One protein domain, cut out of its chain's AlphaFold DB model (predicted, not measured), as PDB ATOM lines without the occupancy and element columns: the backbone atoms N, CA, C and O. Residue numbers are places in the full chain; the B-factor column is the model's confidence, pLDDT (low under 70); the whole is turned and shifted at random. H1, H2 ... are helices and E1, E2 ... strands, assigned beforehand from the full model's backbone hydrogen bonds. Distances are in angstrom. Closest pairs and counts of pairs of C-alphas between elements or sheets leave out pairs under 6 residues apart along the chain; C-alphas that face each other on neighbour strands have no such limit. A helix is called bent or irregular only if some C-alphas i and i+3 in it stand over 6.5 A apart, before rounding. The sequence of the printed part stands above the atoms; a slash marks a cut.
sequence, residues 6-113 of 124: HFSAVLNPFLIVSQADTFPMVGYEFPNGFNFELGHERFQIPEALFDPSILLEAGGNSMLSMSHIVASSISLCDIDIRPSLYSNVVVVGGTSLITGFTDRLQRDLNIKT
ATOM      1  N   HIS A   6      19.507 -24.378 -23.729       42.75
ATOM      2  CA  HIS A   6      20.617 -25.331 -23.651       42.75
ATOM      3  C   HIS A   6      20.440 -26.348 -22.506       42.75
ATOM      4  O   HIS A   6      20.965 -27.455 -22.573       42.75
ATOM      5  N   PHE A   7      19.668 -25.998 -21.471       37.91
ATOM      6  CA  PHE A   7      19.431 -26.864 -20.316       37.91
ATOM      7  C   PHE A   7      18.369 -27.940 -20.608       37.91
ATOM      8  O   PHE A   7      18.442 -29.045 -20.080       37.91
ATOM      9  N   SER A   8      17.408 -27.660 -21.501       39.12
ATOM     10  CA  SER A   8      16.332 -28.613 -21.831       39.12
ATOM     11  C   SER A   8      16.731 -29.688 -22.846       39.12
ATOM     12  O   SER A   8      16.085 -30.733 -22.903       39.12
ATOM     13  N   ALA A   9      17.788 -29.464 -23.628       43.00
ATOM     14  CA  ALA A   9      18.279 -30.410 -24.637       43.00
ATOM     15  C   ALA A   9      18.850 -31.694 -24.020       43.00
ATOM     16  O   ALA A   9      18.733 -32.784 -24.569       43.00
ATOM     17  N   VAL A  10      19.438 -31.550 -22.834       45.78
ATOM     18  CA  VAL A  10      20.050 -32.631 -22.054       45.78
ATOM     19  C   VAL A  10      18.982 -33.520 -21.395       45.78
ATOM     20  O   VAL A  10      19.237 -34.659 -21.003       45.78
ATOM     21  N   LEU A  11      17.755 -33.004 -21.281       45.06
ATOM     22  CA  LEU A  11      16.691 -33.566 -20.463       45.06
ATOM     23  C   LEU A  11      15.771 -34.551 -21.185       45.06
ATOM     24  O   LEU A  11      14.848 -35.003 -20.531       45.06
ATOM     25  N   ASN A  12      15.943 -34.938 -22.454       47.94
ATOM     26  CA  ASN A  12      15.146 -36.041 -23.027       47.94
ATOM     27  C   ASN A  12      15.721 -36.573 -24.358       47.94
ATOM     28  O   ASN A  12      15.749 -35.821 -25.332       47.94
ATOM     29  N   PRO A  13      16.053 -37.876 -24.466       50.00
ATOM     30  CA  PRO A  13      16.507 -38.470 -25.730       50.00
ATOM     31  C   PRO A  13      15.446 -38.406 -26.843       50.00
ATOM     32  O   PRO A  13      15.772 -38.214 -28.010       50.00
ATOM     33  N   PHE A  14      14.156 -38.452 -26.490       44.78
ATOM     34  CA  PHE A  14      13.038 -38.327 -27.442       44.78
ATOM     35  C   PHE A  14      12.843 -36.895 -27.991       44.78
ATOM     36  O   PHE A  14      12.138 -36.671 -28.976       44.78
ATOM     37  N   LEU A  15      13.457 -35.902 -27.342       48.88
ATOM     38  CA  LEU A  15      13.289 -34.482 -27.654       48.88
ATOM     39  C   LEU A  15      14.358 -33.953 -28.614       48.88
ATOM     40  O   LEU A  15      14.109 -32.979 -29.314       48.88
ATOM     41  N   ILE A  16      15.511 -34.621 -28.716       51.66
ATOM     42  CA  ILE A  16      16.589 -34.217 -29.632       51.66
ATOM     43  C   ILE A  16      16.122 -34.277 -31.094       51.66
ATOM     44  O   ILE A  16      16.453 -33.384 -31.864       51.66
ATOM     45  N   VAL A  17      15.304 -35.269 -31.468       48.97
ATOM     46  CA  VAL A  17      14.791 -35.415 -32.846       48.97
ATOM     47  C   VAL A  17      13.615 -34.472 -33.131       48.97
ATOM     48  O   VAL A  17      13.495 -33.963 -34.237       48.97
ATOM     49  N   SER A  18      12.756 -34.200 -32.142       49.28
ATOM     50  CA  SER A  18      11.559 -33.357 -32.320       49.28
ATOM     51  C   SER A  18      11.805 -31.853 -32.125       49.28
ATOM     52  O   SER A  18      11.028 -31.048 -32.627       49.28
ATOM     53  N   GLN A  19      12.885 -31.462 -31.436       51.31
ATOM     54  CA  GLN A  19      13.364 -30.074 -31.315       51.31
ATOM     55  C   GLN A  19      14.668 -29.814 -32.089       51.31
ATOM     56  O   GLN A  19      15.269 -28.755 -31.908       51.31
ATOM     57  N   ALA A  20      15.095 -30.738 -32.962       51.94
ATOM     58  CA  ALA A  20      16.337 -30.648 -33.742       51.94
ATOM     59  C   ALA A  20      16.512 -29.288 -34.446       51.94
ATOM     60  O   ALA A  20      17.599 -28.713 -34.411       51.94
ATOM     61  N   ASP A  21      15.419 -28.737 -34.981       54.38
ATOM     62  CA  ASP A  21      15.380 -27.459 -35.708       54.38
ATOM     63  C   ASP A  21      15.550 -26.217 -34.812       54.38
ATOM     64  O   ASP A  21      15.685 -25.097 -35.299       54.38
ATOM     65  N   THR A  22      15.538 -26.391 -33.486       60.66
ATOM     66  CA  THR A  22      15.686 -25.297 -32.508       60.66
ATOM     67  C   THR A  22      17.149 -25.085 -32.112       60.66
ATOM     68  O   THR A  22      17.491 -24.063 -31.512       60.66
ATOM     69  N   PHE A  23      18.033 -26.042 -32.418       67.38
ATOM     70  CA  PHE A  23      19.436 -25.952 -32.031       67.38
ATOM     71  C   PHE A  23      20.239 -25.114 -33.028       67.38
ATOM     72  O   PHE A  23      20.131 -25.319 -34.236       67.38
ATOM     73  N   PRO A  24      21.093 -24.193 -32.545       71.12
ATOM     74  CA  PRO A  24      21.926 -23.395 -33.429       71.12
ATOM     75  C   PRO A  24      22.911 -24.298 -34.179       71.12
ATOM     76  O   PRO A  24      23.646 -25.091 -33.577       71.12
ATOM     77  N   MET A  25      22.938 -24.169 -35.502       79.50
ATOM     78  CA  MET A  25      23.937 -24.812 -36.352       79.50
ATOM     79  C   MET A  25      25.310 -24.196 -36.053       79.50
ATOM     80  O   MET A  25      25.419 -23.002 -35.776       79.50
ATOM     81  N   VAL A  26      26.362 -25.016 -36.049       84.00
ATOM     82  CA  VAL A  26      27.747 -24.550 -35.851       84.00
ATOM     83  C   VAL A  26      28.526 -25.003 -37.066       84.00
ATOM     84  O   VAL A  26      28.606 -26.202 -37.338       84.00
ATOM     85  N   GLY A  27      29.067 -24.030 -37.791       87.81
ATOM     86  CA  GLY A  27      29.980 -24.275 -38.895       87.81
ATOM     87  C   GLY A  27      31.315 -24.798 -38.377       87.81
ATOM     88  O   GLY A  27      31.882 -24.250 -37.433       87.81
ATOM     89  N   TYR A  28      31.804 -25.861 -38.998       87.00
ATOM     90  CA  TYR A  28      33.149 -26.374 -38.819       87.00
ATOM     91  C   TYR A  28      33.921 -26.193 -40.125       87.00
ATOM     92  O   TYR A  28      33.513 -26.713 -41.168       87.00
ATOM     93  N   GLU A  29      35.026 -25.451 -40.063       92.31
ATOM     94  CA  GLU A  29      35.933 -25.276 -41.195       92.31
ATOM     95  C   GLU A  29      37.028 -26.343 -41.137       92.31
ATOM     96  O   GLU A  29      37.803 -26.437 -40.182       92.31
ATOM     97  N   PHE A  30      37.094 -27.171 -42.170       90.56
ATOM     98  CA  PHE A  30      38.151 -28.152 -42.333       90.56
ATOM     99  C   PHE A  30      39.447 -27.463 -42.798       90.56
ATOM    100  O   PHE A  30      39.406 -26.463 -43.514       90.56
ATOM    101  N   PRO A  31      40.631 -28.027 -42.488       92.31
ATOM    102  CA  PRO A  31      41.923 -27.457 -42.894       92.31
ATOM    103  C   PRO A  31      42.144 -27.403 -44.419       92.31
ATOM    104  O   PRO A  31      43.120 -26.815 -44.875       92.31
ATOM    105  N   ASN A  32      41.255 -28.007 -45.214       93.19
ATOM    106  CA  ASN A  32      41.215 -27.904 -46.676       93.19
ATOM    107  C   ASN A  32      40.355 -26.721 -47.185       93.19
ATOM    108  O   ASN A  32      40.205 -26.575 -48.396       93.19
ATOM    109  N   GLY A  33      39.779 -25.907 -46.291       88.44
ATOM    110  CA  GLY A  33      38.883 -24.794 -46.621       88.44
ATOM    111  C   GLY A  33      37.433 -25.200 -46.910       88.44
ATOM    112  O   GLY A  33      36.649 -24.375 -47.371       88.44
ATOM    113  N   PHE A  34      37.067 -26.466 -46.684       91.44
ATOM    114  CA  PHE A  34      35.681 -26.918 -46.770       91.44
ATOM    115  C   PHE A  34      34.940 -26.564 -45.480       91.44
ATOM    116  O   PHE A  34      35.434 -26.853 -44.394       91.44
ATOM    117  N   ASN A  35      33.739 -26.001 -45.594       88.44
ATOM    118  CA  ASN A  35      32.913 -25.637 -44.446       88.44
ATOM    119  C   ASN A  35      31.707 -26.563 -44.367       88.44
ATOM    120  O   ASN A  35      31.012 -26.772 -45.361       88.44
ATOM    121  N   PHE A  36      31.466 -27.114 -43.182       87.31
ATOM    122  CA  PHE A  36      30.352 -28.017 -42.930       87.31
ATOM    123  C   PHE A  36      29.545 -27.539 -41.732       87.31
ATOM    124  O   PHE A  36      30.090 -27.322 -40.651       87.31
ATOM    125  N   GLU A  37      28.242 -27.364 -41.920       88.38
ATOM    126  CA  GLU A  37      27.343 -26.956 -40.849       88.38
ATOM    127  C   GLU A  37      26.829 -28.192 -40.123       88.38
ATOM    128  O   GLU A  37      26.078 -28.993 -40.671       88.38
ATOM    129  N   LEU A  38      27.248 -28.346 -38.871       82.88
ATOM    130  CA  LEU A  38      26.760 -29.407 -38.005       82.88
ATOM    131  C   LEU A  38      25.510 -28.918 -37.276       82.88
ATOM    132  O   LEU A  38      25.509 -27.815 -36.722       82.88
ATOM    133  N   GLY A  39      24.466 -29.740 -37.236       81.81
ATOM    134  CA  GLY A  39      23.228 -29.451 -36.523       81.81
ATOM    135  C   GLY A  39      23.048 -30.403 -35.348       81.81
ATOM    136  O   GLY A  39      23.812 -30.388 -34.374       81.81
ATOM    137  N   HIS A  40      22.017 -31.236 -35.451       76.00
ATOM    138  CA  HIS A  40      21.659 -32.220 -34.436       76.00
ATOM    139  C   HIS A  40      22.616 -33.426 -34.395       76.00
ATOM    140  O   HIS A  40      22.672 -34.112 -33.372       76.00
ATOM    141  N   GLU A  41      23.412 -33.671 -35.448       77.25
ATOM    142  CA  GLU A  41      24.325 -34.824 -35.515       77.25
ATOM    143  C   GLU A  41      25.357 -34.810 -34.379       77.25
ATOM    144  O   GLU A  41      25.771 -35.853 -33.874       77.25
ATOM    145  N   ARG A  42      25.720 -33.616 -33.895       77.56
ATOM    146  CA  ARG A  42      26.663 -33.439 -32.778       77.56
ATOM    147  C   ARG A  42      26.189 -34.073 -31.475       77.56
ATOM    148  O   ARG A  42      27.014 -34.346 -30.610       77.56
ATOM    149  N   PHE A  43      24.882 -34.273 -31.324       77.50
ATOM    150  CA  PHE A  43      24.289 -34.857 -30.123       77.50
ATOM    151  C   PHE A  43      24.098 -36.370 -30.246       77.50
ATOM    152  O   PHE A  43      23.973 -37.045 -29.230       77.50
ATOM    153  N   GLN A  44      24.140 -36.927 -31.458       76.81
ATOM    154  CA  GLN A  44      23.982 -38.369 -31.668       76.81
ATOM    155  C   GLN A  44      25.178 -39.153 -31.120       76.81
ATOM    156  O   GLN A  44      25.003 -40.158 -30.441       76.81
ATOM    157  N   ILE A  45      26.401 -38.662 -31.346       78.06
ATOM    158  CA  ILE A  45      27.626 -39.307 -30.849       78.06
ATOM    159  C   ILE A  45      27.652 -39.399 -29.309       78.06
ATOM    160  O   ILE A  45      27.866 -40.500 -28.799       78.06
ATOM    161  N   PRO A  46      27.438 -38.315 -28.533       79.31
ATOM    162  CA  PRO A  46      27.402 -38.420 -27.076       79.31
ATOM    163  C   PRO A  46      26.203 -39.223 -26.558       79.31
ATOM    164  O   PRO A  46      26.316 -39.835 -25.496       79.31
ATOM    165  N   GLU A  47      25.089 -39.282 -27.295       81.62
ATOM    166  CA  GLU A  47      23.940 -40.109 -26.910       81.62
ATOM    167  C   GLU A  47      24.284 -41.604 -26.925       81.62
ATOM    168  O   GLU A  47      23.791 -42.343 -26.077       81.62
ATOM    169  N   ALA A  48      25.218 -42.042 -27.777       80.62
ATOM    170  CA  ALA A  48      25.650 -43.441 -27.844       80.62
ATOM    171  C   ALA A  48      26.223 -43.971 -26.524       80.62
ATOM    172  O   ALA A  48      26.217 -45.174 -26.269       80.62
ATOM    173  N   LEU A  49      26.732 -43.077 -25.673       82.44
ATOM    174  CA  LEU A  49      27.269 -43.428 -24.360       82.44
ATOM    175  C   LEU A  49      26.160 -43.730 -23.335       82.44
ATOM    176  O   LEU A  49      26.373 -44.487 -22.381       82.44
ATOM    177  N   PHE A  50      24.982 -43.129 -23.512       82.12
ATOM    178  CA  PHE A  50      23.832 -43.270 -22.617       82.12
ATOM    179  C   PHE A  50      22.792 -44.255 -23.148       82.12
ATOM    180  O   PHE A  50      22.149 -44.939 -22.352       82.12
ATOM    181  N   ASP A  51      22.668 -44.373 -24.465       80.88
ATOM    182  CA  ASP A  51      21.864 -45.385 -25.128       80.88
ATOM    183  C   ASP A  51      22.705 -46.114 -26.189       80.88
ATOM    184  O   ASP A  51      22.764 -45.692 -27.345       80.88
ATOM    185  N   PRO A  52      23.364 -47.228 -25.825       76.62
ATOM    186  CA  PRO A  52      24.163 -48.004 -26.772       76.62
ATOM    187  C   PRO A  52      23.312 -48.639 -27.884       76.62
ATOM    188  O   PRO A  52      23.862 -49.090 -28.889       76.62
ATOM    189  N   SER A  53      21.980 -48.638 -27.749       75.56
ATOM    190  CA  SER A  53      21.057 -49.144 -28.769       75.56
ATOM    191  C   SER A  53      21.133 -48.339 -30.069       75.56
ATOM    192  O   SER A  53      20.824 -48.854 -31.138       75.56
ATOM    193  N   ILE A  54      21.591 -47.087 -30.035       69.94
ATOM    194  CA  ILE A  54      21.713 -46.291 -31.264       69.94
ATOM    195  C   ILE A  54      22.845 -46.781 -32.185       69.94
ATOM    196  O   ILE A  54      22.862 -46.451 -33.365       69.94
ATOM    197  N   LEU A  55      23.780 -47.583 -31.660       68.44
ATOM    198  CA  LEU A  55      24.901 -48.171 -32.400       68.44
ATOM    199  C   LEU A  55      24.642 -49.633 -32.805       68.44
ATOM    200  O   LEU A  55      25.590 -50.347 -33.133       68.44
ATOM    201  N   LEU A  56      23.384 -50.098 -32.775       60.34
ATOM    202  CA  LEU A  56      22.979 -51.504 -32.966       60.34
ATOM    203  C   LEU A  56      23.545 -52.196 -34.224       60.34
ATOM    204  O   LEU A  56      23.610 -53.423 -34.256       60.34
ATOM    205  N   GLU A  57      24.024 -51.458 -35.226       56.00
ATOM    206  CA  GLU A  57      24.691 -52.023 -36.408       56.00
ATOM    207  C   GLU A  57      26.124 -52.538 -36.140       56.00
ATOM    208  O   GLU A  57      26.642 -53.346 -36.908       56.00
ATOM    209  N   ALA A  58      26.763 -52.150 -35.029       55.34
ATOM    210  CA  ALA A  58      28.164 -52.470 -34.724       55.34
ATOM    211  C   ALA A  58      28.386 -53.745 -33.873       55.34
ATOM    212  O   ALA A  58      29.496 -53.987 -33.401       55.34
ATOM    213  N   GLY A  59      27.367 -54.592 -33.670       49.69
ATOM    214  CA  GLY A  59      27.539 -55.914 -33.035       49.69
ATOM    215  C   GLY A  59      27.745 -55.909 -31.510       49.69
ATOM    216  O   GLY A  59      28.309 -56.850 -30.954       49.69
ATOM    217  N   GLY A  60      27.286 -54.868 -30.811       49.81
ATOM    218  CA  GLY A  60      27.539 -54.648 -29.383       49.81
ATOM    219  C   GLY A  60      26.398 -55.039 -28.438       49.81
ATOM    220  O   GLY A  60      25.990 -54.218 -27.626       49.81
ATOM    221  N   ASN A  61      25.906 -56.282 -28.459       54.47
ATOM    222  CA  ASN A  61      24.837 -56.745 -27.544       54.47
ATOM    223  C   ASN A  61      25.229 -56.791 -26.045       54.47
ATOM    224  O   ASN A  61      24.426 -57.200 -25.212       54.47
ATOM    225  N   SER A  62      26.457 -56.403 -25.686       61.56
ATOM    226  CA  SER A  62      26.967 -56.445 -24.308       61.56
ATOM    227  C   SER A  62      27.328 -55.067 -23.742       61.56
ATOM    228  O   SER A  62      27.844 -54.991 -22.625       61.56
ATOM    229  N   MET A  63      27.108 -53.978 -24.485       69.56
ATOM    230  CA  MET A  63      27.441 -52.641 -23.995       69.56
ATOM    231  C   MET A  63      26.327 -52.120 -23.087       69.56
ATOM    232  O   MET A  63      25.176 -51.991 -23.493       69.56
ATOM    233  N   LEU A  64      26.681 -51.832 -21.837       80.81
ATOM    234  CA  LEU A  64      25.805 -51.158 -20.885       80.81
ATOM    235  C   LEU A  64      25.965 -49.645 -21.032       80.81
ATOM    236  O   LEU A  64      27.067 -49.155 -21.280       80.81
ATOM    237  N   SER A  65      24.882 -48.898 -20.824       85.12
ATOM    238  CA  SER A  65      24.974 -47.441 -20.731       85.12
ATOM    239  C   SER A  65      25.825 -47.012 -19.540       85.12
ATOM    240  O   SER A  65      25.869 -47.708 -18.523       85.12
ATOM    241  N   MET A  66      26.470 -45.845 -19.612       86.06
ATOM    242  CA  MET A  66      27.306 -45.359 -18.501       86.06
ATOM    243  C   MET A  66      26.540 -45.301 -17.176       86.06
ATOM    244  O   MET A  66      27.033 -45.759 -16.146       86.06
ATOM    245  N   SER A  67      25.293 -44.836 -17.216       86.19
ATOM    246  CA  SER A  67      24.396 -44.811 -16.060       86.19
ATOM    247  C   SER A  67      24.140 -46.216 -15.491       86.19
ATOM    248  O   SER A  67      24.060 -46.392 -14.276       86.19
ATOM    249  N   HIS A  68      24.030 -47.240 -16.349       87.00
ATOM    250  CA  HIS A  68      23.923 -48.638 -15.918       87.00
ATOM    251  C   HIS A  68      25.212 -49.156 -15.289       87.00
ATOM    252  O   HIS A  68      25.140 -49.855 -14.283       87.00
ATOM    253  N   ILE A  69      26.371 -48.820 -15.856       88.94
ATOM    254  CA  ILE A  69      27.671 -49.258 -15.338       88.94
ATOM    255  C   ILE A  69      27.881 -48.718 -13.920       88.94
ATOM    256  O   ILE A  69      28.241 -49.477 -13.018       88.94
ATOM    257  N   VAL A  70      27.591 -47.433 -13.697       88.88
ATOM    258  CA  VAL A  70      27.701 -46.801 -12.373       88.88
ATOM    259  C   VAL A  70      26.734 -47.446 -11.378       88.88
ATOM    260  O   VAL A  70      27.159 -47.891 -10.312       88.88
ATOM    261  N   ALA A  71      25.453 -47.579 -11.737       87.56
ATOM    262  CA  ALA A  71      24.452 -48.188 -10.859       87.56
ATOM    263  C   ALA A  71      24.770 -49.659 -10.535       87.56
ATOM    264  O   ALA A  71      24.613 -50.094  -9.395       87.56
ATOM    265  N   SER A  72      25.261 -50.425 -11.514       89.12
ATOM    266  CA  SER A  72      25.673 -51.817 -11.320       89.12
ATOM    267  C   SER A  72      26.875 -51.914 -10.378       89.12
ATOM    268  O   SER A  72      26.848 -52.712  -9.445       89.12
ATOM    269  N   SER A  73      27.871 -51.041 -10.542       90.19
ATOM    270  CA  SER A  73      29.054 -50.997  -9.673       90.19
ATOM    271  C   SER A  73      28.687 -50.675  -8.220       90.19
ATOM    272  O   SER A  73      29.162 -51.331  -7.296       90.19
ATOM    273  N   ILE A  74      27.777 -49.718  -8.006       88.69
ATOM    274  CA  ILE A  74      27.289 -49.370  -6.663       88.69
ATOM    275  C   ILE A  74      26.396 -50.484  -6.095       88.69
ATOM    276  O   ILE A  74      26.431 -50.757  -4.898       88.69
ATOM    277  N   SER A  75      25.632 -51.186  -6.936       87.38
ATOM    278  CA  SER A  75      24.818 -52.328  -6.505       87.38
ATOM    279  C   SER A  75      25.649 -53.526  -6.031       87.38
ATOM    280  O   SER A  75      25.136 -54.328  -5.252       87.38
ATOM    281  N   LEU A  76      26.897 -53.665  -6.489       90.12
ATOM    282  CA  LEU A  76      27.831 -54.689  -6.003       90.12
ATOM    283  C   LEU A  76      28.428 -54.339  -4.630       90.12
ATOM    284  O   LEU A  76      28.968 -55.215  -3.958       90.12
ATOM    285  N   CYS A  77      28.327 -53.077  -4.211       89.56
ATOM    286  CA  CYS A  77      28.791 -52.610  -2.912       89.56
ATOM    287  C   CYS A  77      27.764 -52.898  -1.800       89.56
ATOM    288  O   CYS A  77      26.573 -53.118  -2.063       89.56
ATOM    289  N   ASP A  78      28.225 -52.856  -0.546       91.25
ATOM    290  CA  ASP A  78      27.384 -53.033   0.644       91.25
ATOM    291  C   ASP A  78      26.282 -51.964   0.714       91.25
ATOM    292  O   ASP A  78      26.504 -50.813   0.335       91.25
ATOM    293  N   ILE A  79      25.090 -52.345   1.177       86.50
ATOM    294  CA  ILE A  79      23.892 -51.503   1.179       86.50
ATOM    295  C   ILE A  79      24.067 -50.228   2.007       86.50
ATOM    296  O   ILE A  79      23.554 -49.183   1.605       86.50
ATOM    297  N   ASP A  80      24.865 -50.288   3.072       88.31
ATOM    298  CA  ASP A  80      25.103 -49.163   3.978       88.31
ATOM    299  C   ASP A  80      25.936 -48.042   3.335       88.31
ATOM    300  O   ASP A  80      25.768 -46.868   3.666       88.31
ATOM    301  N   ILE A  81      26.807 -48.370   2.371       89.00
ATOM    302  CA  ILE A  81      27.667 -47.381   1.700       89.00
ATOM    303  C   ILE A  81      27.068 -46.838   0.398       89.00
ATOM    304  O   ILE A  81      27.534 -45.813  -0.100       89.00
ATOM    305  N   ARG A  82      26.021 -47.470  -0.154       87.75
ATOM    306  CA  ARG A  82      25.418 -47.051  -1.438       87.75
ATOM    307  C   ARG A  82      24.944 -45.596  -1.440       87.75
ATOM    308  O   ARG A  82      25.275 -44.907  -2.404       87.75
ATOM    309  N   PRO A  83      24.230 -45.087  -0.414       84.31
ATOM    310  CA  PRO A  83      23.788 -43.690  -0.402       84.31
ATOM    311  C   PRO A  83      24.969 -42.714  -0.443       84.31
ATOM    312  O   PRO A  83      24.955 -41.735  -1.187       84.31
ATOM    313  N   SER A  84      26.031 -43.030   0.302       86.38
ATOM    314  CA  SER A  84      27.266 -42.247   0.326       86.38
ATOM    315  C   SER A  84      27.965 -42.251  -1.034       86.38
ATOM    316  O   SER A  84      28.460 -41.214  -1.461       86.38
ATOM    317  N   LEU A  85      27.974 -43.381  -1.746       86.56
ATOM    318  CA  LEU A  85      28.559 -43.476  -3.086       86.56
ATOM    319  C   LEU A  85      27.755 -42.696  -4.133       86.56
ATOM    320  O   LEU A  85      28.353 -41.994  -4.942       86.56
ATOM    321  N   TYR A  86      26.419 -42.761  -4.095       85.19
ATOM    322  CA  TYR A  86      25.570 -41.979  -5.002       85.19
ATOM    323  C   TYR A  86      25.699 -40.465  -4.776       85.19
ATOM    324  O   TYR A  86      25.606 -39.704  -5.735       85.19
ATOM    325  N   SER A  87      25.955 -40.031  -3.538       83.44
ATOM    326  CA  SER A  87      26.183 -38.617  -3.203       83.44
ATOM    327  C   SER A  87      27.560 -38.102  -3.656       83.44
ATOM    328  O   SER A  87      27.718 -36.923  -3.952       83.44
ATOM    329  N   ASN A  88      28.563 -38.982  -3.752       86.00
ATOM    330  CA  ASN A  88      29.961 -38.616  -4.009       86.00
ATOM    331  C   ASN A  88      30.462 -39.097  -5.383       86.00
ATOM    332  O   ASN A  88      31.537 -39.690  -5.496       86.00
ATOM    333  N   VAL A  89      29.692 -38.853  -6.445       85.69
ATOM    334  CA  VAL A  89      30.105 -39.186  -7.818       85.69
ATOM    335  C   VAL A  89      30.935 -38.045  -8.407       85.69
ATOM    336  O   VAL A  89      30.439 -36.939  -8.604       85.69
ATOM    337  N   VAL A  90      32.194 -38.331  -8.741       88.50
ATOM    338  CA  VAL A  90      33.098 -37.390  -9.418       88.50
ATOM    339  C   VAL A  90      33.339 -37.865 -10.846       88.50
ATOM    340  O   VAL A  90      33.759 -38.999 -11.070       88.50
ATOM    341  N   VAL A  91      33.088 -36.993 -11.821       86.94
ATOM    342  CA  VAL A  91      33.339 -37.279 -13.238       86.94
ATOM    343  C   VAL A  91      34.722 -36.759 -13.619       86.94
ATOM    344  O   VAL A  91      35.033 -35.591 -13.398       86.94
ATOM    345  N   VAL A  92      35.548 -37.624 -14.208       88.44
ATOM    346  CA  VAL A  92      36.916 -37.296 -14.635       88.44
ATOM    347  C   VAL A  92      37.136 -37.773 -16.073       88.44
ATOM    348  O   VAL A  92      36.656 -38.840 -16.452       88.44
ATOM    349  N   GLY A  93      37.882 -36.998 -16.869       90.44
ATOM    350  CA  GLY A  93      38.314 -37.364 -18.223       90.44
ATOM    351  C   GLY A  93      38.001 -36.297 -19.275       90.44
ATOM    352  O   GLY A  93      37.471 -35.240 -18.965       90.44
ATOM    353  N   GLY A  94      38.328 -36.568 -20.543       85.75
ATOM    354  CA  GLY A  94      38.011 -35.653 -21.652       85.75
ATOM    355  C   GLY A  94      36.520 -35.630 -22.011       85.75
ATOM    356  O   GLY A  94      35.987 -34.593 -22.391       85.75
ATOM    357  N   THR A  95      35.822 -36.753 -21.830       82.50
ATOM    358  CA  THR A  95      34.389 -36.902 -22.138       82.50
ATOM    359  C   THR A  95      33.494 -36.034 -21.249       82.50
ATOM    360  O   THR A  95      32.402 -35.658 -21.661       82.50
ATOM    361  N   SER A  96      33.960 -35.643 -20.057       82.88
ATOM    362  CA  SER A  96      33.212 -34.735 -19.178       82.88
ATOM    363  C   SER A  96      33.138 -33.302 -19.709       82.88
ATOM    364  O   SER A  96      32.336 -32.520 -19.213       82.88
ATOM    365  N   LEU A  97      33.963 -32.948 -20.703       83.88
ATOM    366  CA  LEU A  97      33.931 -31.639 -21.364       83.88
ATOM    367  C   LEU A  97      32.796 -31.523 -22.390       83.88
ATOM    368  O   LEU A  97      32.587 -30.449 -22.951       83.88
ATOM    369  N   ILE A  98      32.059 -32.609 -22.641       83.88
ATOM    370  CA  ILE A  98      30.851 -32.571 -23.462       83.88
ATOM    371  C   ILE A  98      29.782 -31.781 -22.704       83.88
ATOM    372  O   ILE A  98      29.444 -32.084 -21.558       83.88
ATOM    373  N   THR A  99      29.230 -30.759 -23.351       80.81
ATOM    374  CA  THR A  99      28.256 -29.867 -22.721       80.81
ATOM    375  C   THR A  99      27.010 -30.636 -22.278       80.81
ATOM    376  O   THR A  99      26.373 -31.310 -23.084       80.81
ATOM    377  N   GLY A 100      26.644 -30.526 -20.997       78.88
ATOM    378  CA  GLY A 100      25.477 -31.208 -20.422       78.88
ATOM    379  C   GLY A 100      25.703 -32.676 -20.039       78.88
ATOM    380  O   GLY A 100      24.766 -33.350 -19.618       78.88
ATOM    381  N   PHE A 101      26.929 -33.191 -20.145       84.50
ATOM    382  CA  PHE A 101      27.235 -34.577 -19.783       84.50
ATOM    383  C   PHE A 101      26.922 -34.892 -18.314       84.50
ATOM    384  O   PHE A 101      26.296 -35.908 -18.004       84.50
ATOM    385  N   THR A 102      27.348 -34.016 -17.403       83.50
ATOM    386  CA  THR A 102      27.166 -34.178 -15.954       83.50
ATOM    387  C   THR A 102      25.693 -34.145 -15.566       83.50
ATOM    388  O   THR A 102      25.240 -35.010 -14.818       83.50
ATOM    389  N   ASP A 103      24.930 -33.209 -16.132       84.12
ATOM    390  CA  ASP A 103      23.493 -33.072 -15.880       84.12
ATOM    391  C   ASP A 103      22.717 -34.307 -16.365       84.12
ATOM    392  O   ASP A 103      21.843 -34.818 -15.656       84.12
ATOM    393  N   ARG A 104      23.069 -34.841 -17.547       83.88
ATOM    394  CA  ARG A 104      22.467 -36.076 -18.074       83.88
ATOM    395  C   ARG A 104      22.746 -37.266 -17.166       83.88
ATOM    396  O   ARG A 104      21.818 -37.995 -16.816       83.88
ATOM    397  N   LEU A 105      24.007 -37.456 -16.779       84.50
ATOM    398  CA  LEU A 105      24.410 -38.571 -15.927       84.50
ATOM    399  C   LEU A 105      23.705 -38.509 -14.566       84.50
ATOM    400  O   LEU A 105      23.156 -39.511 -14.113       84.50
ATOM    401  N   GLN A 106      23.654 -37.329 -13.944       84.31
ATOM    402  CA  GLN A 106      22.967 -37.123 -12.669       84.31
ATOM    403  C   GLN A 106      21.474 -37.459 -12.764       84.31
ATOM    404  O   GLN A 106      20.927 -38.128 -11.885       84.31
ATOM    405  N   ARG A 107      20.802 -37.041 -13.843       83.12
ATOM    406  CA  ARG A 107      19.389 -37.363 -14.070       83.12
ATOM    407  C   ARG A 107      19.149 -38.865 -14.173       83.12
ATOM    408  O   ARG A 107      18.252 -39.379 -13.509       83.12
ATOM    409  N   ASP A 108      19.929 -39.563 -14.989       84.06
ATOM    410  CA  ASP A 108      19.767 -41.004 -15.177       84.06
ATOM    411  C   ASP A 108      20.011 -41.782 -13.873       84.06
ATOM    412  O   ASP A 108      19.298 -42.746 -13.582       84.06
ATOM    413  N   LEU A 109      20.996 -41.363 -13.069       83.50
ATOM    414  CA  LEU A 109      21.269 -41.964 -11.761       83.50
ATOM    415  C   LEU A 109      20.130 -41.716 -10.766       83.50
ATOM    416  O   LEU A 109      19.736 -42.641 -10.051       83.50
ATOM    417  N   ASN A 110      19.546 -40.516 -10.770       81.62
ATOM    418  CA  ASN A 110      18.380 -40.192  -9.946       81.62
ATOM    419  C   ASN A 110      17.141 -41.010 -10.337       81.62
ATOM    420  O   ASN A 110      16.369 -41.391  -9.466       81.62
ATOM    421  N   ILE A 111      16.954 -41.319 -11.624       81.06
ATOM    422  CA  ILE A 111      15.847 -42.175 -12.091       81.06
ATOM    423  C   ILE A 111      16.042 -43.631 -11.639       81.06
ATOM    424  O   ILE A 111      15.074 -44.325 -11.337       81.06
ATOM    425  N   LYS A 112      17.290 -44.111 -11.612       73.12
ATOM    426  CA  LYS A 112      17.633 -45.504 -11.283       73.12
ATOM    427  C   LYS A 112      17.712 -45.791  -9.781       73.12
ATOM    428  O   LYS A 112      17.665 -46.957  -9.394       73.12
ATOM    429  N   THR A 113      17.837 -44.764  -8.944       66.25
ATOM    430  CA  THR A 113      17.977 -44.909  -7.489       66.25
ATOM    431  C   THR A 113      16.616 -44.718  -6.809       66.25
ATOM    432  O   THR A 113      15.909 -43.766  -7.136       66.25
TER     433      THR A 113
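Overview. This is residues 6 to 113 of the 124 residues of the protein "Actin protein 6A" of Fasciola gigantica (UniProt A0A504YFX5). This is a loose, elongated string of short helices with a small strand hairpin, E1 and E2, at one end of the long axis and the helical hairpin of H5 and H6 at the other. H7 packs on H5 and H1 packs on H7, H2 and H3 lie between these helices and the strand hairpin, and H4 is off to one side near H3. The printed part has 108 residues with seven named helices and two named strands, in the order H1 H2 E1 E2 H3 H4 H5 H6 H7, and its class is mostly helix. The two-stranded sheet, E1 - E2, is antiparallel. The radius of gyration of the C-alphas is 16.7 A, and they span 57 by 32 by 29 A.

Along the chain. Find C-alpha 6 at (20.617, -25.331, -23.651), where H1, residues 6 to 11, begins. H2 follows at residues 13 to 18, then strands E1, residues 26 to 29, and E2, residues 35 to 38. Next come H3, residues 41 to 47, and H4, residues 52 to 58, which is irregular: C-alphas 54 and 57 are 8.3 A apart. H5, residues 66 to 75, starts at C-alpha 66 (27.306, -45.359, -18.501) and is 14.1 A long. After H6, residues 82 to 87, look for H7, residues 101 to 112, 16.8 A long and ending at C-alpha 112 (17.633, -45.504, -11.283).

Arrangement. Start at H1, which touches H7 at a shallow tilt of 31 degrees, the same way; the closest C-alphas, Val 10 and Arg 104, are 5.8 A apart. H1 and H2 are close but not clearly touching, with C-alphas 9 and 16 at 6.5 A. E1 and E2 form a hairpin, with N 28 and O 36 at 2.8 A and N 36 and O 28 at 2.9 A, within hydrogen-bond range. H3 is close to but not clearly touching H2, with C-alphas 13 and 47 at 7.7 A, and likewise H4, with C-alphas 47 and 54 at 7.9 A. H5 touches H7 at a steep tilt of 47 degrees, C-alphas 67 and 109 being closest at 6.0 A. H5 and H6 touch as a helical hairpin at a steep tilt of 40 degrees, opposite ways, with C-alphas 74 and 82 closest at 6.0 A. H3 and H7 are only just apart, at 8.2 A. In H5, H6 and H7 every O i to N i+4 pair is within hydrogen-bond range; H1 and H2 each have 0 of 2, with 1 of 3 O i to N i+3 pairs, H3 has 1 of 3, with 2 of 4, and H4 has 0 of 3, with 3 of 4.

Size, cuts and confidence. The C-alphas farthest apart, Gly 33 and Asp 80, are 57.8 A apart. The printed part has no cut. The link from H6 to H7, residues 88 to 100, is long. Mean pLDDT of the printed part is 76.1; look for values under 70 at residues 6 to 23, 54 to 63 and 113.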